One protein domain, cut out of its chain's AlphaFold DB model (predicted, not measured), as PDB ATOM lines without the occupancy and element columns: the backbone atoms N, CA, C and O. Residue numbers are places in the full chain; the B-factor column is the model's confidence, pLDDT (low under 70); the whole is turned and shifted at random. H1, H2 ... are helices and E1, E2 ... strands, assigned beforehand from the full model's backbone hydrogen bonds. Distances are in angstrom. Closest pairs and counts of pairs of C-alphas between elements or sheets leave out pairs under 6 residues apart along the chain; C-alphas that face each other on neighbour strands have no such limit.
ATOM      1  N   ASN A 123      34.360  32.302  17.247       96.94
ATOM      2  CA  ASN A 123      34.413  31.107  18.099       96.94
ATOM      3  C   ASN A 123      33.290  31.051  19.173       96.94
ATOM      4  O   ASN A 123      33.512  30.763  20.353       96.94
ATOM      5  N   GLY A 124      32.065  31.450  18.807       95.75
ATOM      6  CA  GLY A 124      30.913  31.517  19.715       95.75
ATOM      7  C   GLY A 124      30.955  32.630  20.776       95.75
ATOM      8  O   GLY A 124      30.045  32.710  21.601       95.75
ATOM      9  N   LYS A 125      31.974  33.500  20.782       96.81
ATOM     10  CA  LYS A 125      32.042  34.720  21.610       96.81
ATOM     11  C   LYS A 125      31.142  35.820  21.022       96.81
ATOM     12  O   LYS A 125      30.279  35.554  20.191       96.81
ATOM     13  N   GLY A 126      31.275  37.065  21.479       97.44
ATOM     14  CA  GLY A 126      30.465  38.179  20.963       97.44
ATOM     15  C   GLY A 126      28.971  38.034  21.240       97.44
ATOM     16  O   GLY A 126      28.155  38.534  20.470       97.44
ATOM     17  N   VAL A 127      28.620  37.327  22.319       98.31
ATOM     18  CA  VAL A 127      27.235  36.995  22.657       98.31
ATOM     19  C   VAL A 127      26.444  38.252  23.022       98.31
ATOM     20  O   VAL A 127      26.898  39.092  23.800       98.31
ATOM     21  N   TRP A 128      25.240  38.356  22.473       98.75
ATOM     22  CA  TRP A 128      24.233  39.365  22.787       98.75
ATOM     23  C   TRP A 128      22.841  38.721  22.794       98.75
ATOM     24  O   TRP A 128      22.675  37.574  22.377       98.75
ATOM     25  N   TYR A 129      21.841  39.441  23.297       98.75
ATOM     26  CA  TYR A 129      20.462  38.961  23.377       98.75
ATOM     27  C   TYR A 129      19.588  39.674  22.339       98.75
ATOM     28  O   TYR A 129      19.440  40.899  22.389       98.75
ATOM     29  N   GLN A 130      19.029  38.895  21.413       98.75
ATOM     30  CA  GLN A 130      18.014  39.331  20.456       98.75
ATOM     31  C   GLN A 130      16.624  39.169  21.075       98.75
ATOM     32  O   GLN A 130      16.357  38.156  21.726       98.75
ATOM     33  N   ASP A 131      15.723  40.116  20.821       98.56
ATOM     34  CA  ASP A 131      14.291  39.969  21.095       98.56
ATOM     35  C   ASP A 131      13.467  40.850  20.152       98.56
ATOM     36  O   ASP A 131      13.497  42.074  20.255       98.56
ATOM     37  N   TYR A 132      12.689  40.236  19.257       98.44
ATOM     38  CA  TYR A 132      11.753  40.967  18.394       98.44
ATOM     39  C   TYR A 132      10.676  41.743  19.173       98.44
ATOM     40  O   TYR A 132       9.996  42.582  18.586       98.44
ATOM     41  N   GLY A 133      10.468  41.452  20.462       98.00
ATOM     42  CA  GLY A 133       9.430  42.056  21.300       98.00
ATOM     43  C   GLY A 133       8.052  41.402  21.151       98.00
ATOM     44  O   GLY A 133       7.236  41.488  22.068       98.00
ATOM     45  N   LYS A 134       7.797  40.677  20.053       96.56
ATOM     46  CA  LYS A 134       6.594  39.848  19.862       96.56
ATOM     47  C   LYS A 134       6.889  38.540  19.106       96.56
ATOM     48  O   LYS A 134       7.889  38.470  18.390       96.56
ATOM     49  N   PRO A 135       6.038  37.502  19.249       96.69
ATOM     50  CA  PRO A 135       6.130  36.279  18.455       96.69
ATOM     51  C   PRO A 135       6.028  36.537  16.948       96.69
ATOM     52  O   PRO A 135       5.352  37.465  16.511       96.69
ATOM     53  N   LEU A 136       6.669  35.670  16.167       94.25
ATOM     54  CA  LEU A 136       6.667  35.675  14.701       94.25
ATOM     55  C   LEU A 136       5.494  34.828  14.135       94.25
ATOM     56  O   LEU A 136       4.895  34.055  14.885       94.25
ATOM     57  N   PRO A 137       5.164  34.919  12.825       86.94
ATOM     58  CA  PRO A 137       3.926  34.363  12.242       86.94
ATOM     59  C   PRO A 137       3.725  32.860  12.434       86.94
ATOM     60  O   PRO A 137       2.602  32.366  12.500       86.94
ATOM     61  N   ASN A 138       4.828  32.115  12.468       89.38
ATOM     62  CA  ASN A 138       4.830  30.681  12.683       89.38
ATOM     63  C   ASN A 138       5.367  30.405  14.089       89.38
ATOM     64  O   ASN A 138       6.454  30.864  14.432       89.38
ATOM     65  N   SER A 139       4.648  29.608  14.879       90.69
ATOM     66  CA  SER A 139       5.025  29.275  16.259       90.69
ATOM     67  C   SER A 139       6.361  28.527  16.396       90.69
ATOM     68  O   SER A 139       6.920  28.488  17.488       90.69
ATOM     69  N   TRP A 140       6.907  27.978  15.303       91.44
ATOM     70  CA  TRP A 140       8.258  27.404  15.251       91.44
ATOM     71  C   TRP A 140       9.375  28.447  15.102       91.44
ATOM     72  O   TRP A 140      10.550  28.109  15.230       91.44
ATOM     73  N   HIS A 141       9.058  29.703  14.789       94.81
ATOM     74  CA  HIS A 141      10.062  30.748  14.639       94.81
ATOM     75  C   HIS A 141      10.477  31.291  16.007       94.81
ATOM     76  O   HIS A 141       9.779  32.097  16.627       94.81
ATOM     77  N   LYS A 142      11.663  30.869  16.459       97.31
ATOM     78  CA  LYS A 142      12.376  31.518  17.561       97.31
ATOM     79  C   LYS A 142      12.551  33.003  17.222       97.31
ATOM     80  O   LYS A 142      13.059  33.339  16.154       97.31
ATOM     81  N   TYR A 143      12.094  33.861  18.131       97.81
ATOM     82  CA  TYR A 143      12.063  35.320  17.967       97.81
ATOM     83  C   TYR A 143      12.907  36.061  19.018       97.81
ATOM     84  O   TYR A 143      12.993  37.288  18.997       97.81
ATOM     85  N   LYS A 144      13.507  35.318  19.956       98.50
ATOM     86  CA  LYS A 144      14.366  35.853  21.011       98.50
ATOM     87  C   LYS A 144      15.345  34.823  21.558       98.50
ATOM     88  O   LYS A 144      15.097  33.616  21.481       98.50
ATOM     89  N   GLY A 145      16.441  35.299  22.138       98.50
ATOM     90  CA  GLY A 145      17.475  34.479  22.765       98.50
ATOM     91  C   GLY A 145      18.888  34.994  22.513       98.50
ATOM     92  O   GLY A 145      19.096  35.992  21.826       98.50
ATOM     93  N   ASN A 146      19.868  34.277  23.062       98.56
ATOM     94  CA  ASN A 146      21.279  34.568  22.830       98.56
ATOM     95  C   ASN A 146      21.683  34.265  21.380       98.56
ATOM     96  O   ASN A 146      21.318  33.217  20.838       98.56
ATOM     97  N   VAL A 147      22.480  35.169  20.815       98.75
ATOM     98  CA  VAL A 147      23.112  35.091  19.496       98.75
ATOM     99  C   VAL A 147      24.594  35.423  19.666       98.75
ATOM    100  O   VAL A 147      24.935  36.343  20.407       98.75
ATOM    101  N   SER A 148      25.481  34.710  18.976       98.62
ATOM    102  CA  SER A 148      26.890  35.093  18.824       98.62
ATOM    103  C   SER A 148      27.082  35.815  17.491       98.62
ATOM    104  O   SER A 148      26.744  35.262  16.449       98.62
ATOM    105  N   SER A 149      27.649  37.022  17.486       98.88
ATOM    106  CA  SER A 149      27.955  37.739  16.239       98.88
ATOM    107  C   SER A 149      29.393  38.232  16.226       98.88
ATOM    108  O   SER A 149      29.875  38.793  17.209       98.88
ATOM    109  N   SER A 150      30.058  38.052  15.085       98.88
ATOM    110  CA  SER A 150      31.463  38.443  14.917       98.88
ATOM    111  C   SER A 150      31.617  39.956  14.808       98.88
ATOM    112  O   SER A 150      32.517  40.545  15.410       98.88
ATOM    113  N   ILE A 151      30.677  40.594  14.106       98.94
ATOM    114  CA  ILE A 151      30.439  42.034  14.178       98.94
ATOM    115  C   ILE A 151      28.953  42.293  14.446       98.94
ATOM    116  O   ILE A 151      28.097  41.791  13.719       98.94
ATOM    117  N   LEU A 152      28.649  43.096  15.470       98.94
ATOM    118  CA  LEU A 152      27.300  43.553  15.813       98.94
ATOM    119  C   LEU A 152      27.159  45.068  15.622       98.94
ATOM    120  O   LEU A 152      27.946  45.853  16.160       98.94
ATOM    121  N   LEU A 153      26.096  45.453  14.918       98.88
ATOM    122  CA  LEU A 153      25.688  46.821  14.610       98.88
ATOM    123  C   LEU A 153      24.270  47.089  15.150       98.88
ATOM    124  O   LEU A 153      23.306  47.100  14.381       98.88
ATOM    125  N   LYS A 154      24.129  47.270  16.472       98.56
ATOM    126  CA  LYS A 154      22.840  47.585  17.119       98.56
ATOM    127  C   LYS A 154      22.632  49.098  17.223       98.56
ATOM    128  O   LYS A 154      23.417  49.775  17.881       98.56
ATOM    129  N   ASP A 155      21.596  49.607  16.559       98.75
ATOM    130  CA  ASP A 155      21.294  51.039  16.401       98.75
ATOM    131  C   ASP A 155      22.455  51.865  15.786       98.75
ATOM    132  O   ASP A 155      22.679  53.035  16.120       98.75
ATOM    133  N   ILE A 156      23.211  51.248  14.864       98.75
ATOM    134  CA  ILE A 156      24.366  51.851  14.179       98.75
ATOM    135  C   ILE A 156      24.045  52.155  12.714       98.75
ATOM    136  O   ILE A 156      23.631  51.279  11.965       98.75
ATOM    137  N   GLU A 157      24.333  53.387  12.309       98.81
ATOM    138  CA  GLU A 157      24.162  53.935  10.961       98.81
ATOM    139  C   GLU A 157      25.453  54.643  10.498       98.81
ATOM    140  O   GLU A 157      26.370  54.891  11.294       98.81
ATOM    141  N   TYR A 158      25.526  54.978   9.208       98.88
ATOM    142  CA  TYR A 158      26.672  55.604   8.544       98.88
ATOM    143  C   TYR A 158      27.994  54.887   8.854       98.88
ATOM    144  O   TYR A 158      28.946  55.481   9.374       98.88
ATOM    145  N   ILE A 159      28.057  53.597   8.529       98.88
ATOM    146  CA  ILE A 159      29.225  52.747   8.777       98.88
ATOM    147  C   ILE A 159      29.592  51.928   7.541       98.88
ATOM    148  O   ILE A 159      28.728  51.465   6.799       98.88
ATOM    149  N   LYS A 160      30.898  51.753   7.317       98.88
ATOM    150  CA  LYS A 160      31.450  50.927   6.240       98.88
ATOM    151  C   LYS A 160      32.374  49.872   6.833       98.88
ATOM    152  O   LYS A 160      33.315  50.230   7.534       98.88
ATOM    153  N   ILE A 161      32.128  48.602   6.537       98.94
ATOM    154  CA  ILE A 161      32.978  47.478   6.942       98.94
ATOM    155  C   ILE A 161      33.529  46.833   5.677       98.94
ATOM    156  O   ILE A 161      32.758  46.467   4.787       98.94
ATOM    157  N   LYS A 162      34.857  46.735   5.580       98.75
ATOM    158  CA  LYS A 162      35.544  46.314   4.359       98.75
ATOM    159  C   LYS A 162      36.720  45.383   4.612       98.75
ATOM    160  O   LYS A 162      37.367  45.497   5.642       98.75
ATOM    161  N   ASN A 163      37.060  44.555   3.623       98.88
ATOM    162  CA  ASN A 163      38.357  43.866   3.529       98.88
ATOM    163  C   ASN A 163      38.755  43.057   4.787       98.88
ATOM    164  O   ASN A 163      39.906  43.117   5.225       98.88
ATOM    165  N   ILE A 164      37.815  42.333   5.392       98.81
ATOM    166  CA  ILE A 164      38.034  41.545   6.617       98.81
ATOM    167  C   ILE A 164      37.546  40.113   6.380       98.81
ATOM    168  O   ILE A 164      36.522  39.897   5.724       98.81
ATOM    169  N   GLU A 165      38.293  39.149   6.910       98.94
ATOM    170  CA  GLU A 165      37.924  37.734   6.971       98.94
ATOM    171  C   GLU A 165      37.225  37.457   8.314       98.94
ATOM    172  O   GLU A 165      37.603  38.011   9.348       98.94
ATOM    173  N   ILE A 166      36.142  36.683   8.311       98.94
ATOM    174  CA  ILE A 166      35.245  36.533   9.465       98.94
ATOM    175  C   ILE A 166      34.803  35.079   9.585       98.94
ATOM    176  O   ILE A 166      34.215  34.546   8.643       98.94
ATOM    177  N   THR A 167      34.990  34.482  10.765       98.81
ATOM    178  CA  THR A 167      34.448  33.160  11.106       98.81
ATOM    179  C   THR A 167      33.744  33.151  12.455       98.81
ATOM    180  O   THR A 167      34.024  33.969  13.335       98.81
ATOM    181  N   ASN A 168      32.819  32.206  12.636       98.38
ATOM    182  CA  ASN A 168      32.141  31.992  13.913       98.38
ATOM    183  C   ASN A 168      31.931  30.493  14.179       98.38
ATOM    184  O   ASN A 168      30.817  30.017  14.428       98.38
ATOM    185  N   ASP A 169      33.047  29.775  14.096       94.56
ATOM    186  CA  ASP A 169      33.168  28.320  14.167       94.56
ATOM    187  C   ASP A 169      32.700  27.760  15.521       94.56
ATOM    188  O   ASP A 169      32.941  28.349  16.583       94.56
ATOM    189  N   ARG A 170      31.978  26.638  15.496       90.75
ATOM    190  CA  ARG A 170      31.404  25.996  16.690       90.75
ATOM    191  C   ARG A 170      32.282  24.913  17.300       90.75
ATOM    192  O   ARG A 170      32.196  24.692  18.508       90.75
ATOM    193  N   GLU A 171      33.116  24.264  16.503       77.81
ATOM    194  CA  GLU A 171      33.832  23.051  16.891       77.81
ATOM    195  C   GLU A 171      35.250  23.345  17.414       77.81
ATOM    196  O   GLU A 171      35.772  22.602  18.245       77.81
ATOM    197  N   LYS A 172      35.873  24.458  16.994       70.25
ATOM    198  CA  LYS A 172      37.241  24.844  17.396       70.25
ATOM    199  C   LYS A 172      37.383  25.261  18.865       70.25
ATOM    200  O   LYS A 172      38.483  25.184  19.410       70.25
ATOM    201  N   SER A 173      36.311  25.714  19.516       55.78
ATOM    202  CA  SER A 173      36.390  26.474  20.774       55.78
ATOM    203  C   SER A 173      35.407  25.984  21.843       55.78
ATOM    204  O   SER A 173      34.396  26.634  22.108       55.78
ATOM    205  N   GLN A 174      35.733  24.860  22.492       60.09
ATOM    206  CA  GLN A 174      34.881  24.201  23.498       60.09
ATOM    207  C   GLN A 174      33.471  23.911  22.943       60.09
ATOM    208  O   GLN A 174      32.538  24.662  23.238       60.09
ATOM    209  N   PRO A 175      33.300  22.845  22.132       67.19
ATOM    210  CA  PRO A 175      31.999  22.516  21.560       67.19
ATOM    211  C   PRO A 175      30.957  22.387  22.673       67.19
ATOM    212  O   PRO A 175      31.199  21.737  23.687       67.19
ATOM    213  N   ASP A 176      29.780  22.976  22.462       80.88
ATOM    214  CA  ASP A 176      28.674  23.060  23.433       80.88
ATOM    215  C   ASP A 176      28.039  21.695  23.811       80.88
ATOM    216  O   ASP A 176      27.035  21.638  24.522       80.88
ATOM    217  N   HIS A 177      28.643  20.597  23.346       85.38
ATOM    218  CA  HIS A 177      28.238  19.197  23.478       85.38
ATOM    219  C   HIS A 177      26.853  18.852  22.905       85.38
ATOM    220  O   HIS A 177      26.383  17.726  23.086       85.38
ATOM    221  N   LEU A 178      26.209  19.769  22.180       91.69
ATOM    222  CA  LEU A 178      24.977  19.482  21.455       91.69
ATOM    223  C   LEU A 178      25.287  18.754  20.136       91.69
ATOM    224  O   LEU A 178      26.371  18.889  19.559       91.69
ATOM    225  N   ALA A 179      24.316  18.011  19.606       92.62
ATOM    226  CA  ALA A 179      24.412  17.516  18.235       92.62
ATOM    227  C   ALA A 179      24.408  18.696  17.243       92.62
ATOM    228  O   ALA A 179      23.797  19.730  17.513       92.62
ATOM    229  N   PHE A 180      25.035  18.524  16.074       91.75
ATOM    230  CA  PHE A 180      25.019  19.508  14.977       91.75
ATOM    231  C   PHE A 180      23.602  20.026  14.657       91.75
ATOM    232  O   PHE A 180      23.405  21.206  14.382       91.75
ATOM    233  N   ASN A 181      22.608  19.142  14.750       94.62
ATOM    234  CA  ASN A 181      21.205  19.423  14.485       94.62
ATOM    235  C   ASN A 181      20.329  19.449  15.755       94.62
ATOM    236  O   ASN A 181      19.132  19.165  15.682       94.62
ATOM    237  N   ASP A 182      20.884  19.814  16.915       95.44
ATOM    238  CA  ASP A 182      20.082  20.103  18.111       95.44
ATOM    239  C   ASP A 182      19.364  21.460  17.970       95.44
ATOM    240  O   ASP A 182      19.945  22.470  17.568       95.44
ATOM    241  N   LEU A 183      18.084  21.508  18.340       94.50
ATOM    242  CA  LEU A 183      17.268  22.729  18.313       94.50
ATOM    243  C   LEU A 183      17.821  23.848  19.218       94.50
ATOM    244  O   LEU A 183      17.500  25.019  19.007       94.50
ATOM    245  N   LYS A 184      18.639  23.504  20.220       95.06
ATOM    246  CA  LYS A 184      19.230  24.424  21.202       95.06
ATOM    247  C   LYS A 184      20.564  25.035  20.774       95.06
ATOM    248  O   LYS A 184      21.044  25.900  21.507       95.06
ATOM    249  N   VAL A 185      21.155  24.622  19.643       95.69
ATOM    250  CA  VAL A 185      22.393  25.235  19.124       95.69
ATOM    251  C   VAL A 185      22.208  26.752  19.071       95.69
ATOM    252  O   VAL A 185      21.188  27.240  18.577       95.69
ATOM    253  N   MET A 186      23.164  27.492  19.636       97.00
ATOM    254  CA  MET A 186      23.104  28.952  19.675       97.00
ATOM    255  C   MET A 186      23.159  29.517  18.255       97.00
ATOM    256  O   MET A 186      23.936  29.059  17.423       97.00
ATOM    257  N   ASP A 187      22.339  30.529  17.989       98.56
ATOM    258  CA  ASP A 187      22.340  31.246  16.718       98.56
ATOM    259  C   ASP A 187      23.660  31.998  16.523       98.56
ATOM    260  O   ASP A 187      24.191  32.577  17.478       98.56
ATOM    261  N   ARG A 188      24.200  31.991  15.298       98.69
ATOM    262  CA  ARG A 188      25.506  32.602  15.008       98.69
ATOM    263  C   ARG A 188      25.503  33.442  13.747       98.69
ATOM    264  O   ARG A 188      24.915  33.057  12.743       98.69
ATOM    265  N   THR A 189      26.223  34.556  13.779       98.88
ATOM    266  CA  THR A 189      26.369  35.463  12.638       98.88
ATOM    267  C   THR A 189      27.816  35.852  12.360       98.88
ATOM    268  O   THR A 189      28.619  36.053  13.279       98.88
ATOM    269  N   GLY A 190      28.126  36.043  11.076       98.94
ATOM    270  CA  GLY A 190      29.283  36.829  10.653       98.94
ATOM    271  C   GLY A 190      29.061  38.296  11.021       98.94
ATOM    272  O   GLY A 190      29.608  38.783  12.009       98.94
ATOM    273  N   VAL A 191      28.176  38.972  10.284       98.94
ATOM    274  CA  VAL A 191      27.753  40.353  10.578       98.94
ATOM    275  C   VAL A 191      26.260  40.397  10.900       98.94
ATOM    276  O   VAL A 191      25.442  39.946  10.100       98.94
ATOM    277  N   ALA A 192      25.902  40.974  12.046       98.94
ATOM    278  CA  ALA A 192      24.523  41.250  12.436       98.94
ATOM    279  C   ALA A 192      24.283  42.762  12.553       98.94
ATOM    280  O   ALA A 192      25.070  43.471  13.182       98.94
ATOM    281  N   SER A 193      23.170  43.252  12.010       98.88
ATOM    282  CA  SER A 193      22.644  44.584  12.309       98.88
ATOM    283  C   SER A 193      21.242  44.486  12.898       98.88
ATOM    284  O   SER A 193      20.451  43.628  12.506       98.88
ATOM    285  N   VAL A 194      20.961  45.371  13.856       98.88
ATOM    286  CA  VAL A 194      19.697  45.428  14.592       98.88
ATOM    287  C   VAL A 194      19.228  46.877  14.664       98.88
ATOM    288  O   VAL A 194      19.869  47.690  15.333       98.88
ATOM    289  N   ALA A 195      18.110  47.193  14.017       98.81
ATOM    290  CA  ALA A 195      17.367  48.424  14.265       98.81
ATOM    291  C   ALA A 195      16.411  48.205  15.445       98.81
ATOM    292  O   ALA A 195      15.655  47.233  15.453       98.81
ATOM    293  N   LYS A 196      16.438  49.089  16.446       98.56
ATOM    294  CA  LYS A 196      15.486  49.059  17.561       98.56
ATOM    295  C   LYS A 196      15.096  50.458  18.032       98.56
ATOM    296  O   LYS A 196      13.939  50.830  17.928       98.56
ATOM    297  N   ASN A 197      16.036  51.234  18.563       98.62
ATOM    298  CA  ASN A 197      15.750  52.444  19.344       98.62
ATOM    299  C   ASN A 197      16.209  53.745  18.664       98.62
ATOM    300  O   ASN A 197      16.458  54.746  19.343       98.62
ATOM    301  N   LYS A 198      16.333  53.746  17.333       97.94
ATOM    302  CA  LYS A 198      16.803  54.911  16.565       97.94
ATOM    303  C   LYS A 198      15.980  55.245  15.312       97.94
ATOM    304  O   LYS A 198      16.376  56.121  14.551       97.94
ATOM    305  N   GLY A 199      14.853  54.570  15.096       98.19
ATOM    306  CA  GLY A 199      14.051  54.755  13.888       98.19
ATOM    307  C   GLY A 199      14.766  54.194  12.657       98.19
ATOM    308  O   GLY A 199      15.355  53.112  12.720       98.19
ATOM    309  N   THR A 200      14.743  54.925  11.543       98.56
ATOM    310  CA  THR A 200      15.499  54.560  10.337       98.56
ATOM    311  C   THR A 200      17.005  54.572  10.612       98.56
ATOM    312  O   THR A 200      17.557  55.608  10.970       98.56
ATOM    313  N   LEU A 201      17.682  53.442  10.397       98.88
ATOM    314  CA  LEU A 201      19.142  53.374  10.328       98.88
ATOM    315  C   LEU A 201      19.606  53.556   8.881       98.88
ATOM    316  O   LEU A 201      19.249  52.758   8.012       98.88
ATOM    317  N   GLU A 202      20.425  54.575   8.632       98.69
ATOM    318  CA  GLU A 202      20.874  54.931   7.282       98.69
ATOM    319  C   GLU A 202      22.278  54.402   6.927       98.69
ATOM    320  O   GLU A 202      23.192  54.368   7.755       98.69
ATOM    321  N   ASN A 203      22.506  54.095   5.645       98.81
ATOM    322  CA  ASN A 203      23.837  53.987   5.025       98.81
ATOM    323  C   ASN A 203      24.797  53.004   5.736       98.81
ATOM    324  O   ASN A 203      25.825  53.392   6.308       98.81
ATOM    325  N   ILE A 204      24.467  51.713   5.663       98.94
ATOM    326  CA  ILE A 204      25.289  50.611   6.182       98.94
ATOM    327  C   ILE A 204      25.895  49.850   4.998       98.94
ATOM    328  O   ILE A 204      25.175  49.265   4.190       98.94
ATOM    329  N   VAL A 205      27.227  49.848   4.898       98.94
ATOM    330  CA  VAL A 205      27.962  49.265   3.764       98.94
ATOM    331  C   VAL A 205      28.841  48.101   4.217       98.94
ATOM    332  O   VAL A 205      29.731  48.284   5.047       98.94
ATOM    333  N   LEU A 206      28.636  46.925   3.625       98.94
ATOM    334  CA  LEU A 206      29.436  45.714   3.821       98.94
ATOM    335  C   LEU A 206      30.066  45.327   2.476       98.94
ATOM    336  O   LEU A 206      29.352  44.911   1.558       98.94
ATOM    337  N   GLU A 207      31.380  45.507   2.325       98.94
ATOM    338  CA  GLU A 207      32.047  45.402   1.020       98.94
ATOM    339  C   GLU A 207      33.344  44.583   1.053       98.94
ATOM    340  O   GLU A 207      34.258  44.894   1.812       98.94
ATOM    341  N   ASN A 208      33.484  43.596   0.160       98.88
ATOM    342  CA  ASN A 208      34.689  42.756   0.064       98.88
ATOM    343  C   ASN A 208      35.063  42.073   1.402       98.88
ATOM    344  O   ASN A 208      36.229  42.013   1.796       98.88
ATOM    345  N   LEU A 209      34.056  41.589   2.132       98.94
ATOM    346  CA  LEU A 209      34.229  40.698   3.277       98.94
ATOM    347  C   LEU A 209      34.343  39.249   2.797       98.94
ATOM    348  O   LEU A 209      33.657  38.854   1.849       98.94
ATOM    349  N   TYR A 210      35.156  38.449   3.483       98.94
ATOM    350  CA  TYR A 210      35.154  36.995   3.336       98.94
ATOM    351  C   TYR A 210      34.609  36.369   4.620       98.94
ATOM    352  O   TYR A 210      35.288  36.326   5.637       98.94
ATOM    353  N   ILE A 211      33.351  35.939   4.589       98.94
ATOM    354  CA  ILE A 211      32.648  35.380   5.747       98.94
ATOM    355  C   ILE A 211      32.517  33.878   5.535       98.94
ATOM    356  O   ILE A 211      31.898  33.455   4.557       98.94
ATOM    357  N   HIS A 212      33.077  33.063   6.419       98.81
ATOM    358  CA  HIS A 212      32.972  31.614   6.294       98.81
ATOM    359  C   HIS A 212      32.971  30.884   7.628       98.81
ATOM    360  O   HIS A 212      33.297  31.469   8.653       98.81
ATOM    361  N   ASP A 213      32.568  29.612   7.614       98.31
ATOM    362  CA  ASP A 213      32.530  28.749   8.800       98.31
ATOM    363  C   ASP A 213      31.766  29.434   9.954       98.31
ATOM    364  O   ASP A 213      32.274  29.694  11.048       98.31
ATOM    365  N   VAL A 214      30.523  29.827   9.647       98.50
ATOM    366  CA  VAL A 214      29.565  30.386  10.610       98.50
ATOM    367  C   VAL A 214      28.570  29.289  10.961       98.50
ATOM    368  O   VAL A 214      27.563  29.085  10.275       98.50
ATOM    369  N   ASP A 215      28.867  28.578  12.043       97.00
ATOM    370  CA  ASP A 215      28.150  27.375  12.474       97.00
ATOM    371  C   ASP A 215      26.924  27.721  13.334       97.00
ATOM    372  O   ASP A 215      26.817  27.363  14.511       97.00
ATOM    373  N   GLY A 216      26.013  28.501  12.751       97.56
ATOM    374  CA  GLY A 216      24.734  28.845  13.361       97.56
ATOM    375  C   GLY A 216      23.737  27.687  13.401       97.56
ATOM    376  O   GLY A 216      23.952  26.598  12.870       97.56
ATOM    377  N   ASN A 217      22.595  27.941  14.031       97.81
ATOM    378  CA  ASN A 217      21.518  26.970  14.175       97.81
ATOM    379  C   ASN A 217      20.904  26.638  12.800       97.81
ATOM    380  O   ASN A 217      20.468  27.538  12.086       97.81
ATOM    381  N   ILE A 218      20.800  25.364  12.417       97.19
ATOM    382  CA  ILE A 218      20.305  25.007  11.070       97.19
ATOM    383  C   ILE A 218      18.803  25.307  10.861       97.19
ATOM    384  O   ILE A 218      18.334  25.420   9.727       97.19
ATOM    385  N   TYR A 219      18.034  25.450  11.946       97.56
ATOM    386  CA  TYR A 219      16.578  25.592  11.924       97.56
ATOM    387  C   TYR A 219      16.117  27.050  11.906       97.56
ATOM    388  O   TYR A 219      15.229  27.402  11.125       97.56
ATOM    389  N   ASN A 220      16.699  27.900  12.754       97.56
ATOM    390  CA  ASN A 220      16.161  29.227  13.048       97.56
ATOM    391  C   ASN A 220      16.246  30.175  11.838       97.56
ATOM    392  O   ASN A 220      17.328  30.505  11.352       97.56
ATOM    393  N   LYS A 221      15.070  30.621  11.366       96.38
ATOM    394  CA  LYS A 221      14.894  31.428  10.141       96.38
ATOM    395  C   LYS A 221      14.903  32.946  10.327       96.38
ATOM    396  O   LYS A 221      14.896  33.635   9.320       96.38
ATOM    397  N   HIS A 222      14.838  33.449  11.562       96.88
ATOM    398  CA  HIS A 222      14.680  34.889  11.850       96.88
ATOM    399  C   HIS A 222      15.527  35.392  13.029       96.88
ATOM    400  O   HIS A 222      15.617  36.594  13.265       96.88
ATOM    401  N   MET A 223      16.191  34.496  13.760       98.50
ATOM    402  CA  MET A 223      17.325  34.909  14.584       98.50
ATOM    403  C   MET A 223      18.439  35.424  13.659       98.50
ATOM    404  O   MET A 223      18.509  34.996  12.506       98.50
ATOM    405  N   ALA A 224      19.315  36.303  14.144       98.50
ATOM    406  CA  ALA A 224      20.472  36.790  13.394       98.50
ATOM    407  C   ALA A 224      21.503  35.657  13.198       98.50
ATOM    408  O   ALA A 224      22.473  35.520  13.944       98.50
ATOM    409  N   ASN A 225      21.238  34.803  12.207       98.75
ATOM    410  CA  ASN A 225      21.738  33.434  12.133       98.75
ATOM    411  C   ASN A 225      22.129  33.048  10.689       98.75
ATOM    412  O   ASN A 225      21.286  32.618   9.894       98.75
ATOM    413  N   GLY A 226      23.397  33.242  10.330       98.50
ATOM    414  CA  GLY A 226      23.903  33.105   8.961       98.50
ATOM    415  C   GLY A 226      25.121  33.985   8.665       98.50
ATOM    416  O   GLY A 226      25.734  34.556   9.565       98.50
ATOM    417  N   GLY A 227      25.479  34.140   7.391       98.88
ATOM    418  CA  GLY A 227      26.616  34.972   6.986       98.88
ATOM    419  C   GLY A 227      26.424  36.451   7.344       98.88
ATOM    420  O   GLY A 227      27.239  37.036   8.062       98.88
ATOM    421  N   ILE A 228      25.329  37.048   6.867       98.94
ATOM    422  CA  ILE A 228      24.964  38.449   7.125       98.94
ATOM    423  C   ILE A 228      23.473  38.521   7.457       98.94
ATOM    424  O   ILE A 228      22.655  37.995   6.707       98.94
ATOM    425  N   TYR A 229      23.104  39.209   8.537       98.88
ATOM    426  CA  TYR A 229      21.705  39.329   8.943       98.88
ATOM    427  C   TYR A 229      21.342  40.749   9.389       98.88
ATOM    428  O   TYR A 229      22.005  41.324  10.250       98.88
ATOM    429  N   PHE A 230      20.262  41.298   8.833       98.88
ATOM    430  CA  PHE A 230      19.649  42.556   9.264       98.88
ATOM    431  C   PHE A 230      18.243  42.280   9.812       98.88
ATOM    432  O   PHE A 230      17.458  41.560   9.185       98.88
ATOM    433  N   ILE A 231      17.919  42.848  10.975       98.56
ATOM    434  CA  ILE A 231      16.602  42.723  11.617       98.56
ATOM    435  C   ILE A 231      16.131  44.064  12.183       98.56
ATOM    436  O   ILE A 231      16.958  44.892  12.565       98.56
ATOM    437  N   SER A 232      14.817  44.246  12.324       98.31
ATOM    438  CA  SER A 232      14.275  45.240  13.256       98.31
ATOM    439  C   SER A 232      13.499  44.583  14.397       98.31
ATOM    440  O   SER A 232      12.658  43.714  14.179       98.31
ATOM    441  N   GLU A 233      13.816  44.985  15.624       98.56
ATOM    442  CA  GLU A 233      13.111  44.621  16.858       98.56
ATOM    443  C   GLU A 233      12.058  45.697  17.176       98.56
ATOM    444  O   GLU A 233      12.211  46.836  16.738       98.56
ATOM    445  N   LEU A 234      11.010  45.394  17.955       98.50
ATOM    446  CA  LEU A 234      10.127  46.461  18.448       98.50
ATOM    447  C   LEU A 234      10.914  47.457  19.332       98.50
ATOM    448  O   LEU A 234      11.695  47.021  20.186       98.50
ATOM    449  N   PRO A 235      10.702  48.776  19.169       98.38
ATOM    450  CA  PRO A 235      11.360  49.807  19.969       98.38
ATOM    451  C   PRO A 235      10.906  49.750  21.432       98.38
ATOM    452  O   PRO A 235       9.779  49.364  21.736       98.38
ATOM    453  N   ASP A 236      11.751  50.220  22.353       98.25
ATOM    454  CA  ASP A 236      11.348  50.403  23.757       98.25
ATOM    455  C   ASP A 236      10.338  51.563  23.921       98.25
ATOM    456  O   ASP A 236       9.597  51.608  24.904       98.25
ATOM    457  N   ASN A 237      10.303  52.508  22.969       98.00
ATOM    458  CA  ASN A 237       9.292  53.566  22.864       98.00
ATOM    459  C   ASN A 237       9.234  54.120  21.422       98.00
ATOM    460  O   ASN A 237      10.034  54.986  21.062       98.00
ATOM    461  N   GLU A 238       8.282  53.637  20.616       97.88
ATOM    462  CA  GLU A 238       8.132  54.014  19.199       97.88
ATOM    463  C   GLU A 238       7.865  55.511  18.993       97.88
ATOM    464  O   GLU A 238       8.491  56.127  18.136       97.88
ATOM    465  N   GLU A 239       7.007  56.127  19.816       97.88
ATOM    466  CA  GLU A 239       6.672  57.560  19.719       97.88
ATOM    467  C   GLU A 239       7.910  58.460  19.851       97.88
ATOM    468  O   GLU A 239       7.975  59.542  19.266       97.88
ATOM    469  N   LYS A 240       8.907  58.018  20.628       98.06
ATOM    470  CA  LYS A 240      10.148  58.754  20.873       98.06
ATOM    471  C   LYS A 240      11.240  58.457  19.846       98.06
ATOM    472  O   LYS A 240      12.035  59.350  19.555       98.06
ATOM    473  N   THR A 241      11.353  57.214  19.379       98.00
ATOM    474  CA  THR A 241      12.473  56.778  18.523       98.00
ATOM    475  C   THR A 241      12.122  56.694  17.044       98.00
ATOM    476  O   THR A 241      13.032  56.658  16.223       98.00
ATOM    477  N   GLY A 242      10.835  56.661  16.699       98.19
ATOM    478  CA  GLY A 242      10.350  56.281  15.376       98.19
ATOM    479  C   GLY A 242      10.400  54.767  15.140       98.19
ATOM    480  O   GLY A 242      10.969  54.011  15.935       98.19
ATOM    481  N   ILE A 243       9.808  54.350  14.017       98.25
ATOM    482  CA  ILE A 243       9.746  52.958  13.547       98.25
ATOM    483  C   ILE A 243      11.164  52.465  13.198       98.25
ATOM    484  O   ILE A 243      11.795  53.049  12.312       98.25
ATOM    485  N   PRO A 244      11.683  51.401  13.840       98.38
ATOM    486  CA  PRO A 244      12.974  50.830  13.494       98.38
ATOM    487  C   PRO A 244      12.926  50.117  12.141       98.38
ATOM    488  O   PRO A 244      12.268  49.088  11.970       98.38
ATOM    489  N   LYS A 245      13.662  50.674  11.181       98.44
ATOM    490  CA  LYS A 245      13.795  50.177   9.805       98.44
ATOM    491  C   LYS A 245      15.149  50.584   9.228       98.44
ATOM    492  O   LYS A 245      15.941  51.232   9.908       98.44
ATOM    493  N   TYR A 246      15.409  50.233   7.975       98.81
ATOM    494  CA  TYR A 246      16.647  50.597   7.290       98.81
ATOM    495  C   TYR A 246      16.419  51.428   6.034       98.81
ATOM    496  O   TYR A 246      15.475  51.180   5.285       98.81
ATOM    497  N   ASP A 247      17.356  52.334   5.771       98.75
ATOM    498  CA  ASP A 247      17.549  52.957   4.467       98.75
ATOM    499  C   ASP A 247      19.001  52.788   3.992       98.75
ATOM    500  O   ASP A 247      19.948  52.899   4.775       98.75
ATOM    501  N   ASN A 248      19.185  52.544   2.694       98.62
ATOM    502  CA  ASN A 248      20.497  52.493   2.044       98.62
ATOM    503  C   ASN A 248      21.441  51.436   2.666       98.62
ATOM    504  O   ASN A 248      22.512  51.734   3.204       98.62
ATOM    505  N   ILE A 249      21.035  50.165   2.583       98.81
ATOM    506  CA  ILE A 249      21.915  49.019   2.861       98.81
ATOM    507  C   ILE A 249      22.642  48.635   1.572       98.81
ATOM    508  O   ILE A 249      21.997  48.348   0.565       98.81
ATOM    509  N   ILE A 250      23.972  48.537   1.619       98.88
ATOM    510  CA  ILE A 250      24.793  48.075   0.492       98.88
ATOM    511  C   ILE A 250      25.611  46.852   0.916       98.88
ATOM    512  O   ILE A 250      26.545  46.963   1.706       98.88
ATOM    513  N   ILE A 251      25.304  45.688   0.340       98.88
ATOM    514  CA  ILE A 251      26.076  44.447   0.498       98.88
ATOM    515  C   ILE A 251      26.730  44.132  -0.848       98.88
ATOM    516  O   ILE A 251      26.053  43.702  -1.786       98.88
ATOM    517  N   LYS A 252      28.040  44.370  -0.966       98.88
ATOM    518  CA  LYS A 252      28.748  44.371  -2.254       98.88
ATOM    519  C   LYS A 252      30.016  43.519  -2.291       98.88
ATOM    520  O   LYS A 252      30.940  43.733  -1.514       98.88
ATOM    521  N   GLY A 253      30.142  42.650  -3.293       98.88
ATOM    522  CA  GLY A 253      31.416  41.979  -3.591       98.88
ATOM    523  C   GLY A 253      31.927  41.055  -2.482       98.88
ATOM    524  O   GLY A 253      33.118  40.770  -2.431       98.88
ATOM    525  N   ASN A 254      31.057  40.632  -1.565       98.94
ATOM    526  CA  ASN A 254      31.423  39.759  -0.457       98.94
ATOM    527  C   ASN A 254      31.469  38.302  -0.925       98.94
ATOM    528  O   ASN A 254      30.653  37.877  -1.749       98.94
ATOM    529  N   ARG A 255      32.378  37.517  -0.345       98.94
ATOM    530  CA  ARG A 255      32.364  36.057  -0.438       98.94
ATOM    531  C   ARG A 255      31.798  35.495   0.859       98.94
ATOM    532  O   ARG A 255      32.323  35.787   1.928       98.94
ATOM    533  N   ILE A 256      30.752  34.684   0.766       98.88
ATOM    534  CA  ILE A 256      30.115  34.045   1.919       98.88
ATOM    535  C   ILE A 256      30.124  32.540   1.672       98.88
ATOM    536  O   ILE A 256      29.534  32.098   0.691       98.88
ATOM    537  N   LYS A 257      30.812  31.755   2.507       98.81
ATOM    538  CA  LYS A 257      31.010  30.314   2.284       98.81
ATOM    539  C   LYS A 257      30.685  29.483   3.523       98.81
ATOM    540  O   LYS A 257      31.145  29.821   4.598       98.81
ATOM    541  N   ASN A 258      30.003  28.347   3.372       98.38
ATOM    542  CA  ASN A 258      29.803  27.377   4.459       98.38
ATOM    543  C   ASN A 258      29.214  28.028   5.733       98.38
ATOM    544  O   ASN A 258      29.847  28.090   6.785       98.38
ATOM    545  N   VAL A 259      28.002  28.571   5.611       98.69
ATOM    546  CA  VAL A 259      27.311  29.287   6.695       98.69
ATOM    547  C   VAL A 259      25.950  28.665   7.000       98.69
ATOM    548  O   VAL A 259      25.273  28.165   6.100       98.69
ATOM    549  N   SER A 260      25.541  28.730   8.266       97.81
ATOM    550  CA  SER A 260      24.277  28.184   8.773       97.81
ATOM    551  C   SER A 260      23.512  29.265   9.559       97.81
ATOM    552  O   SER A 260      24.110  29.946  10.383       97.81
ATOM    553  N   ARG A 261      22.206  29.490   9.358       97.31
ATOM    554  CA  ARG A 261      21.342  28.903   8.319       97.31
ATOM    555  C   ARG A 261      21.557  29.546   6.946       97.31
ATOM    556  O   ARG A 261      21.682  28.820   5.971       97.31
ATOM    557  N   THR A 262      21.539  30.875   6.850       98.06
ATOM    558  CA  THR A 262      21.414  31.603   5.566       98.06
ATOM    559  C   THR A 262      22.700  32.328   5.153       98.06
ATOM    560  O   THR A 262      23.594  32.524   5.977       98.06
ATOM    561  N   GLY A 263      22.803  32.747   3.889       98.50
ATOM    562  CA  GLY A 263      23.791  33.733   3.427       98.50
ATOM    563  C   GLY A 263      23.454  35.150   3.932       98.50
ATOM    564  O   GLY A 263      23.444  35.366   5.146       98.50
ATOM    565  N   PRO A 264      23.216  36.145   3.055       98.50
ATOM    566  CA  PRO A 264      22.590  37.413   3.431       98.50
ATOM    567  C   PRO A 264      21.067  37.308   3.612       98.50
ATOM    568  O   PRO A 264      20.367  36.847   2.708       98.50
ATOM    569  N   ALA A 265      20.546  37.832   4.724       98.25
ATOM    570  CA  ALA A 265      19.118  38.081   4.939       98.25
ATOM    571  C   ALA A 265      18.852  39.548   5.336       98.25
ATOM    572  O   ALA A 265      19.401  40.029   6.331       98.25
ATOM    573  N   VAL A 266      18.035  40.270   4.551       96.62
ATOM    574  CA  VAL A 266      17.878  41.740   4.642       96.62
ATOM    575  C   VAL A 266      16.445  42.208   4.325       96.62
ATOM    576  O   VAL A 266      16.035  42.139   3.181       96.62
ATOM    577  N   ALA A 267      15.633  42.734   5.240       86.62
ATOM    578  CA  ALA A 267      15.830  42.830   6.680       86.62
ATOM    579  C   ALA A 267      14.530  42.426   7.395       86.62
ATOM    580  O   ALA A 267      13.482  43.053   7.238       86.62
ATOM    581  N   SER A 268      14.590  41.337   8.164       94.06
ATOM    582  CA  SER A 268      13.411  40.721   8.788       94.06
ATOM    583  C   SER A 268      12.845  41.636   9.879       94.06
ATOM    584  O   SER A 268      13.522  41.881  10.879       94.06
ATOM    585  N   SER A 269      11.615  42.121   9.698       95.88
ATOM    586  CA  SER A 269      11.023  43.191  10.508       95.88
ATOM    587  C   SER A 269      10.070  42.671  11.582       95.88
ATOM    588  O   SER A 269       9.296  41.742  11.336       95.88
ATOM    589  N   ALA A 270      10.064  43.311  12.754       97.12
ATOM    590  CA  ALA A 270       9.022  43.113  13.760       97.12
ATOM    591  C   ALA A 270       7.625  43.494  13.234       97.12
ATOM    592  O   ALA A 270       6.638  42.903  13.657       97.12
ATOM    593  N   TYR A 271       7.523  44.420  12.278       96.56
ATOM    594  CA  TYR A 271       6.262  44.896  11.687       96.56
ATOM    595  C   TYR A 271       5.748  43.978  10.558       96.56
ATOM    596  O   TYR A 271       4.983  44.405   9.696       96.56
ATOM    597  N   PHE A 272       6.177  42.710  10.544       94.25
ATOM    598  CA  PHE A 272       5.825  41.708   9.531       94.25
ATOM    599  C   PHE A 272       4.312  41.559   9.301       94.25
ATOM    600  O   PHE A 272       3.886  41.197   8.208       94.25
ATOM    601  N   ASP A 273       3.513  41.781  10.344       93.88
ATOM    602  CA  ASP A 273       2.072  41.543  10.407       93.88
ATOM    603  C   ASP A 273       1.270  42.581   9.628       93.88
ATOM    604  O   ASP A 273       0.202  42.253   9.116       93.88
ATOM    605  N   LEU A 274       1.820  43.785   9.447       94.12
ATOM    606  CA  LEU A 274       1.252  44.798   8.555       94.12
ATOM    607  C   LEU A 274       1.231  44.326   7.092       94.12
ATOM    608  O   LEU A 274       0.347  44.702   6.330       94.12
ATOM    609  N   PHE A 275       2.179  43.467   6.711       91.25
ATOM    610  CA  PHE A 275       2.327  42.928   5.355       91.25
ATOM    611  C   PHE A 275       1.634  41.573   5.161       91.25
ATOM    612  O   PHE A 275       1.805  40.925   4.129       91.25
ATOM    613  N   GLN A 276       0.880  41.109   6.157       81.25
ATOM    614  CA  GLN A 276       0.143  39.852   6.092       81.25
ATOM    615  C   GLN A 276      -1.338  40.130   5.843       81.25
ATOM    616  O   GLN A 276      -1.882  41.130   6.304       81.25
ATOM    617  N   ASN A 277      -1.998  39.207   5.137       76.31
ATOM    618  CA  ASN A 277      -3.410  39.263   4.721       76.31
ATOM    619  C   ASN A 277      -3.737  40.078   3.448       76.31
ATOM    620  O   ASN A 277      -4.915  40.308   3.184       76.31
ATOM    621  N   SER A 278      -2.753  40.435   2.615       77.31
ATOM    622  CA  SER A 278      -3.003  40.960   1.261       77.31
ATOM    623  C   SER A 278      -2.137  40.267   0.203       77.31
ATOM    624  O   SER A 278      -1.026  39.827   0.492       77.31
ATOM    625  N   ALA A 279      -2.660  40.162  -1.022       86.25
ATOM    626  CA  ALA A 279      -1.903  39.736  -2.204       86.25
ATOM    627  C   ALA A 279      -1.109  40.896  -2.839       86.25
ATOM    628  O   ALA A 279      -0.144  40.660  -3.563       86.25
ATOM    629  N   GLU A 280      -1.508  42.134  -2.546       91.12
ATOM    630  CA  GLU A 280      -0.862  43.373  -2.980       91.12
ATOM    631  C   GLU A 280      -0.357  44.126  -1.747       91.12
ATOM    632  O   GLU A 280      -1.083  44.267  -0.760       91.12
ATOM    633  N   ILE A 281       0.885  44.605  -1.784       91.50
ATOM    634  CA  ILE A 281       1.437  45.442  -0.719       91.50
ATOM    635  C   ILE A 281       1.200  46.898  -1.111       91.50
ATOM    636  O   ILE A 281       1.630  47.325  -2.181       91.50
ATOM    637  N   ASP A 282       0.516  47.645  -0.248       93.19
ATOM    638  CA  ASP A 282       0.309  49.078  -0.443       93.19
ATOM    639  C   ASP A 282       1.646  49.844  -0.415       93.19
ATOM    640  O   ASP A 282       2.527  49.565   0.406       93.19
ATOM    641  N   GLN A 283       1.795  50.810  -1.326       92.38
ATOM    642  CA  GLN A 283       3.056  51.526  -1.519       92.38
ATOM    643  C   GLN A 283       3.371  52.458  -0.338       92.38
ATOM    644  O   GLN A 283       4.509  52.504   0.123       92.38
ATOM    645  N   GLU A 284       2.367  53.153   0.205       94.06
ATOM    646  CA  GLU A 284       2.550  54.013   1.378       94.06
ATOM    647  C   GLU A 284       2.898  53.172   2.620       94.06
ATOM    648  O   GLU A 284       3.757  53.553   3.417       94.06
ATOM    649  N   LEU A 285       2.309  51.982   2.760       95.31
ATOM    650  CA  LEU A 285       2.624  51.042   3.833       95.31
ATOM    651  C   LEU A 285       4.076  50.537   3.775       95.31
ATOM    652  O   LEU A 285       4.763  50.554   4.803       95.31
ATOM    653  N   ILE A 286       4.563  50.088   2.610       94.94
ATOM    654  CA  ILE A 286       5.944  49.583   2.480       94.94
ATOM    655  C   ILE A 286       6.986  50.700   2.556       94.94
ATOM    656  O   ILE A 286       8.065  50.465   3.092       94.94
ATOM    657  N   ASP A 287       6.672  51.921   2.128       92.50
ATOM    658  CA  ASP A 287       7.594  53.050   2.288       92.50
ATOM    659  C   ASP A 287       7.643  53.545   3.748       92.50
ATOM    660  O   ASP A 287       8.702  53.957   4.233       92.50
ATOM    661  N   ASN A 288       6.541  53.427   4.501       95.06
ATOM    662  CA  ASN A 288       6.498  53.762   5.927       95.06
ATOM    663  C   ASN A 288       7.173  52.708   6.824       95.06
ATOM    664  O   ASN A 288       8.018  53.082   7.642       95.06
ATOM    665  N   TYR A 289       6.857  51.418   6.665       96.94
ATOM    666  CA  TYR A 289       7.294  50.340   7.576       96.94
ATOM    667  C   TYR A 289       8.333  49.374   6.988       96.94
ATOM    668  O   TYR A 289       8.935  48.590   7.726       96.94
ATOM    669  N   GLY A 290       8.530  49.394   5.671       96.69
ATOM    670  CA  GLY A 290       9.535  48.594   4.980       96.69
ATOM    671  C   GLY A 290      10.893  49.285   4.888       96.69
ATOM    672  O   GLY A 290      11.073  50.452   5.232       96.69
ATOM    673  N   ASN A 291      11.870  48.522   4.414       97.94
ATOM    674  CA  ASN A 291      13.253  48.944   4.250       97.94
ATOM    675  C   ASN A 291      13.477  49.499   2.838       97.94
ATOM    676  O   ASN A 291      13.088  48.859   1.859       97.94
ATOM    677  N   THR A 292      14.135  50.646   2.714       97.81
ATOM    678  CA  THR A 292      14.316  51.361   1.439       97.81
ATOM    679  C   THR A 292      15.765  51.323   0.946       97.81
ATOM    680  O   THR A 292      16.707  51.097   1.706       97.81
ATOM    681  N   ASN A 293      15.954  51.519  -0.364       98.00
ATOM    682  CA  ASN A 293      17.272  51.637  -1.007       98.00
ATOM    683  C   ASN A 293      18.239  50.462  -0.721       98.00
ATOM    684  O   ASN A 293      19.445  50.653  -0.565       98.00
ATOM    685  N   VAL A 294      17.729  49.228  -0.652       98.56
ATOM    686  CA  VAL A 294      18.549  48.027  -0.413       98.56
ATOM    687  C   VAL A 294      19.213  47.553  -1.710       98.56
ATOM    688  O   VAL A 294      18.534  47.233  -2.685       98.56
ATOM    689  N   LEU A 295      20.544  47.448  -1.702       98.69
ATOM    690  CA  LEU A 295      21.369  46.959  -2.805       98.69
ATOM    691  C   LEU A 295      22.218  45.760  -2.360       98.69
ATOM    692  O   LEU A 295      23.113  45.884  -1.523       98.69
ATOM    693  N   ILE A 296      21.996  44.605  -2.986       98.75
ATOM    694  CA  ILE A 296      22.817  43.401  -2.817       98.75
ATOM    695  C   ILE A 296      23.439  43.079  -4.177       98.75
ATOM    696  O   ILE A 296      22.735  42.635  -5.088       98.75
ATOM    697  N   GLU A 297      24.745  43.305  -4.349       98.69
ATOM    698  CA  GLU A 297      25.400  43.130  -5.653       98.69
ATOM    699  C   GLU A 297      26.782  42.466  -5.673       98.69
ATOM    700  O   GLU A 297      27.611  42.643  -4.784       98.69
ATOM    701  N   ASN A 298      27.073  41.759  -6.770       98.81
ATOM    702  CA  ASN A 298      28.373  41.131  -7.047       98.81
ATOM    703  C   ASN A 298      28.871  40.160  -5.947       98.81
ATOM    704  O   ASN A 298      30.067  39.884  -5.882       98.81
ATOM    705  N   ASN A 299      28.001  39.665  -5.061       98.88
ATOM    706  CA  ASN A 299      28.386  38.745  -3.988       98.88
ATOM    707  C   ASN A 299      28.452  37.298  -4.500       98.88
ATOM    708  O   ASN A 299      27.670  36.906  -5.369       98.88
ATOM    709  N   TYR A 300      29.344  36.491  -3.924       98.88
ATOM    710  CA  TYR A 300      29.460  35.057  -4.193       98.88
ATOM    711  C   TYR A 300      29.120  34.265  -2.927       98.88
ATOM    712  O   TYR A 300      29.873  34.299  -1.951       98.88
ATOM    713  N   ILE A 301      27.975  33.581  -2.940       98.69
ATOM    714  CA  ILE A 301      27.474  32.754  -1.843       98.69
ATOM    715  C   ILE A 301      27.704  31.286  -2.218       98.69
ATOM    716  O   ILE A 301      27.274  30.837  -3.279       98.69
ATOM    717  N   GLU A 302      28.379  30.549  -1.343       98.69
ATOM    718  CA  GLU A 302      28.818  29.166  -1.532       98.69
ATOM    719  C   GLU A 302      28.361  28.314  -0.334       98.69
ATOM    720  O   GLU A 302      28.620  28.666   0.817       98.69
ATOM    721  N   ASP A 303      27.701  27.181  -0.570       98.31
ATOM    722  CA  ASP A 303      27.427  26.156   0.453       98.31
ATOM    723  C   ASP A 303      26.619  26.627   1.688       98.31
ATOM    724  O   ASP A 303      26.793  26.109   2.799       98.31
ATOM    725  N   ALA A 304      25.715  27.600   1.504       98.56
ATOM    726  CA  ALA A 304      24.771  28.032   2.536       98.56
ATOM    727  C   ALA A 304      23.815  26.889   2.934       98.56
ATOM    728  O   ALA A 304      23.260  26.192   2.080       98.56
ATOM    729  N   GLY A 305      23.617  26.693   4.240       98.31
ATOM    730  CA  GLY A 305      22.842  25.578   4.788       98.31
ATOM    731  C   GLY A 305      21.374  25.573   4.358       98.31
ATOM    732  O   GLY A 305      20.846  24.550   3.922       98.31
ATOM    733  N   GLY A 306      20.736  26.734   4.450       98.00
ATOM    734  CA  GLY A 306      19.419  27.048   3.920       98.00
ATOM    735  C   GLY A 306      19.537  28.021   2.751       98.00
ATOM    736  O   GLY A 306      20.199  27.737   1.758       98.00
ATOM    737  N   ASP A 307      18.856  29.154   2.850       98.25
ATOM    738  CA  ASP A 307      18.726  30.117   1.762       98.25
ATOM    739  C   ASP A 307      20.053  30.826   1.405       98.25
ATOM    740  O   ASP A 307      20.914  31.048   2.259       98.25
ATOM    741  N   GLY A 308      20.233  31.173   0.126       98.31
ATOM    742  CA  GLY A 308      21.459  31.812  -0.366       98.31
ATOM    743  C   GLY A 308      21.465  33.331  -0.185       98.31
ATOM    744  O   GLY A 308      22.354  33.859   0.470       98.31
ATOM    745  N   ILE A 309      20.474  34.034  -0.739       98.44
ATOM    746  CA  ILE A 309      20.170  35.451  -0.459       98.44
ATOM    747  C   ILE A 309      18.664  35.554  -0.224       98.44
ATOM    748  O   ILE A 309      17.901  35.000  -1.014       98.44
ATOM    749  N   VAL A 310      18.232  36.286   0.804       97.44
ATOM    750  CA  VAL A 310      16.812  36.587   1.039       97.44
ATOM    751  C   VAL A 310      16.627  38.065   1.349       97.44
ATOM    752  O   VAL A 310      17.175  38.562   2.334       97.44
ATOM    753  N   THR A 311      15.813  38.760   0.562       96.19
ATOM    754  CA  THR A 311      15.281  40.073   0.937       96.19
ATOM    755  C   THR A 311      13.913  39.940   1.612       96.19
ATOM    756  O   THR A 311      13.156  39.004   1.359       96.19
ATOM    757  N   MET A 312      13.631  40.812   2.581       94.75
ATOM    758  CA  MET A 312      12.443  40.755   3.437       94.75
ATOM    759  C   MET A 312      11.954  42.170   3.739       94.75
ATOM    760  O   MET A 312      12.730  42.997   4.215       94.75
ATOM    761  N   TYR A 313      10.661  42.422   3.510       95.06
ATOM    762  CA  TYR A 313       9.993  43.699   3.803       95.06
ATOM    763  C   TYR A 313      10.743  44.910   3.221       95.06
ATOM    764  O   TYR A 313      10.964  45.903   3.910       95.06
ATOM    765  N   CYS A 314      11.193  44.815   1.967       95.69
ATOM    766  CA  CYS A 314      11.911  45.882   1.269       95.69
ATOM    767  C   CYS A 314      11.024  46.540   0.205       95.69
ATOM    768  O   CYS A 314      10.397  45.838  -0.586       95.69
ATOM    769  N   SER A 315      11.038  47.873   0.129       95.31
ATOM    770  CA  SER A 315      10.478  48.617  -1.003       95.31
ATOM    771  C   SER A 315      11.498  48.602  -2.148       95.31
ATOM    772  O   SER A 315      12.597  49.142  -2.016       95.31
ATOM    773  N   SER A 316      11.156  47.928  -3.253       94.38
ATOM    774  CA  SER A 316      11.952  47.840  -4.494       94.38
ATOM    775  C   SER A 316      13.465  47.542  -4.320       94.38
ATOM    776  O   SER A 316      14.298  48.309  -4.813       94.38
ATOM    777  N   PRO A 317      13.865  46.446  -3.641       96.56
ATOM    778  CA  PRO A 317      15.277  46.101  -3.474       96.56
ATOM    779  C   PRO A 317      15.947  45.739  -4.810       96.56
ATOM    780  O   PRO A 317      15.336  45.145  -5.700       96.56
ATOM    781  N   ILE A 318      17.245  46.030  -4.937       98.00
ATOM    782  CA  ILE A 318      18.050  45.678  -6.114       98.00
ATOM    783  C   ILE A 318      19.000  44.530  -5.761       98.00
ATOM    784  O   ILE A 318      20.029  44.725  -5.113       98.00
ATOM    785  N   ILE A 319      18.686  43.331  -6.252       97.81
ATOM    786  CA  ILE A 319      19.503  42.125  -6.085       97.81
ATOM    787  C   ILE A 319      20.096  41.746  -7.450       97.81
ATOM    788  O   ILE A 319      19.430  41.126  -8.274       97.81
ATOM    789  N   GLN A 320      21.348  42.133  -7.723       97.94
ATOM    790  CA  GLN A 320      21.931  42.049  -9.074       97.94
ATOM    791  C   GLN A 320      23.347  41.460  -9.113       97.94
ATOM    792  O   GLN A 320      24.174  41.743  -8.255       97.94
ATOM    793  N   ARG A 321      23.665  40.681 -10.159       98.31
ATOM    794  CA  ARG A 321      25.013  40.115 -10.412       98.31
ATOM    795  C   ARG A 321      25.598  39.267  -9.266       98.31
ATOM    796  O   ARG A 321      26.806  39.061  -9.213       98.31
ATOM    797  N   ASN A 322      24.765  38.777  -8.352       98.62
ATOM    798  CA  ASN A 322      25.192  37.821  -7.334       98.62
ATOM    799  C   ASN A 322      25.248  36.407  -7.923       98.62
ATOM    800  O   ASN A 322      24.543  36.099  -8.885       98.62
ATOM    801  N   VAL A 323      26.043  35.539  -7.306       98.69
ATOM    802  CA  VAL A 323      26.079  34.101  -7.584       98.69
ATOM    803  C   VAL A 323      25.757  33.361  -6.295       98.69
ATOM    804  O   VAL A 323      26.344  33.644  -5.254       98.69
ATOM    805  N   SER A 324      24.833  32.408  -6.375       98.06
ATOM    806  CA  SER A 324      24.459  31.498  -5.293       98.06
ATOM    807  C   SER A 324      24.737  30.073  -5.768       98.06
ATOM    808  O   SER A 324      24.162  29.632  -6.764       98.06
ATOM    809  N   ASN A 325      25.671  29.383  -5.115       98.31
ATOM    810  CA  ASN A 325      26.172  28.062  -5.490       98.31
ATOM    811  C   ASN A 325      26.071  27.124  -4.279       98.31
ATOM    812  O   ASN A 325      26.589  27.445  -3.215       98.31
ATOM    813  N   GLY A 326      25.394  25.982  -4.407       97.19
ATOM    814  CA  GLY A 326      25.252  25.024  -3.297       97.19
ATOM    815  C   GLY A 326      24.345  25.469  -2.135       97.19
ATOM    816  O   GLY A 326      24.390  24.859  -1.071       97.19
TER     817      GLY A 326
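This is residues 123 to 326 of the 349 residues of an uncharacterized protein of Enterococcus sp. 5B3_DIV0040 (UniProt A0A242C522). The chain is wound in stacked turns, a solenoid with three walls of strands: E2, E5, E8, E11 and E14 in one, E3, E6, E9, E12 and E15 in the second, E4, E7, E10, E13 and E16 in the third. E2, E3 and E4 make the first turn, with E1 in a hairpin on E2, and the small helices H1, H2 and H3 lie in links from the first wall to the second. The printed part has 204 residues, with three named helices and 16 named strands, in the order E1 to E8, H1, E9 to E11, H2, H3, E12 to E16. It is mostly strand; the sheet E1, E2, E5, E8, E11, E14 is mixed, the other two all parallel. The whole is compact, with a radius of gyration of the C-alphas of 15.9 A and spans of 47 by 35 by 31 A.

The largest sheet runs E1, residues 127 to 131, E2, 144 to 154, E5, 187 to 195, E8, 226 to 232, E11, 262 to 269, and E14, 309 to 311, and is twisted. E1 and E2 form an antiparallel hairpin, N 128 and O 147 2.9 A apart; E5 and E8 are parallel, N 193 and O 229 2.9 A apart, both within hydrogen-bond range. The second sheet runs E3, residues 159 to 162, E6, 200 to 207, E9, 245 to 252, E12, 295 to 297, and E15, 318 to 320; N 206 and O 250 are 2.8 A apart. The third runs E4, residues 165 to 168, E7, 210 to 215, E10, 255 to 260, E13, 300 to 302, and E16, 323 to 325; N 211 and O 255 are 2.9 A apart. They form a stack of sheets, face to face in turn: the first faces the second at 10.3 A and the third at 9.6 A, centre to centre. The closest C-alphas of E5 and E7, Gly 190 and Ile 211, are 6.1 A apart. E2 bends by 125 degrees at residue 151, and E3 runs on into E4 at 100 degrees. H1, residues 238 to 241, H2, 272 to 275, and H3, 283 to 289, are not on these sheets, H3 only just, with 4 pairs of C-alphas within 10 A of the second. H2 and H3 are close but not clearly touching, their closest C-alphas, Leu 274 and Leu 285, 7.9 A apart. In H3 every O i to N i+4 pair is within hydrogen-bond range; H1 and H2 are too short for one, and each has its 1 O i to N i+3 pair within range.

E1 begins at C-alpha 127, (27.235, 36.995, 22.657), and E16 ends at C-alpha 325, (26.172, 28.062, -5.490). E6 measures 21.1 A, E9 20.1 A and E5 18.1 A.

The C-alphas of Gln 174 and Glu 284, the two farthest apart, are 49.2 A apart. The printed part has no cut; the links E1 to E2 and E4 to E5 are long. Mean pLDDT of the printed part is 96.1, and residues 173 to 175 are under 70.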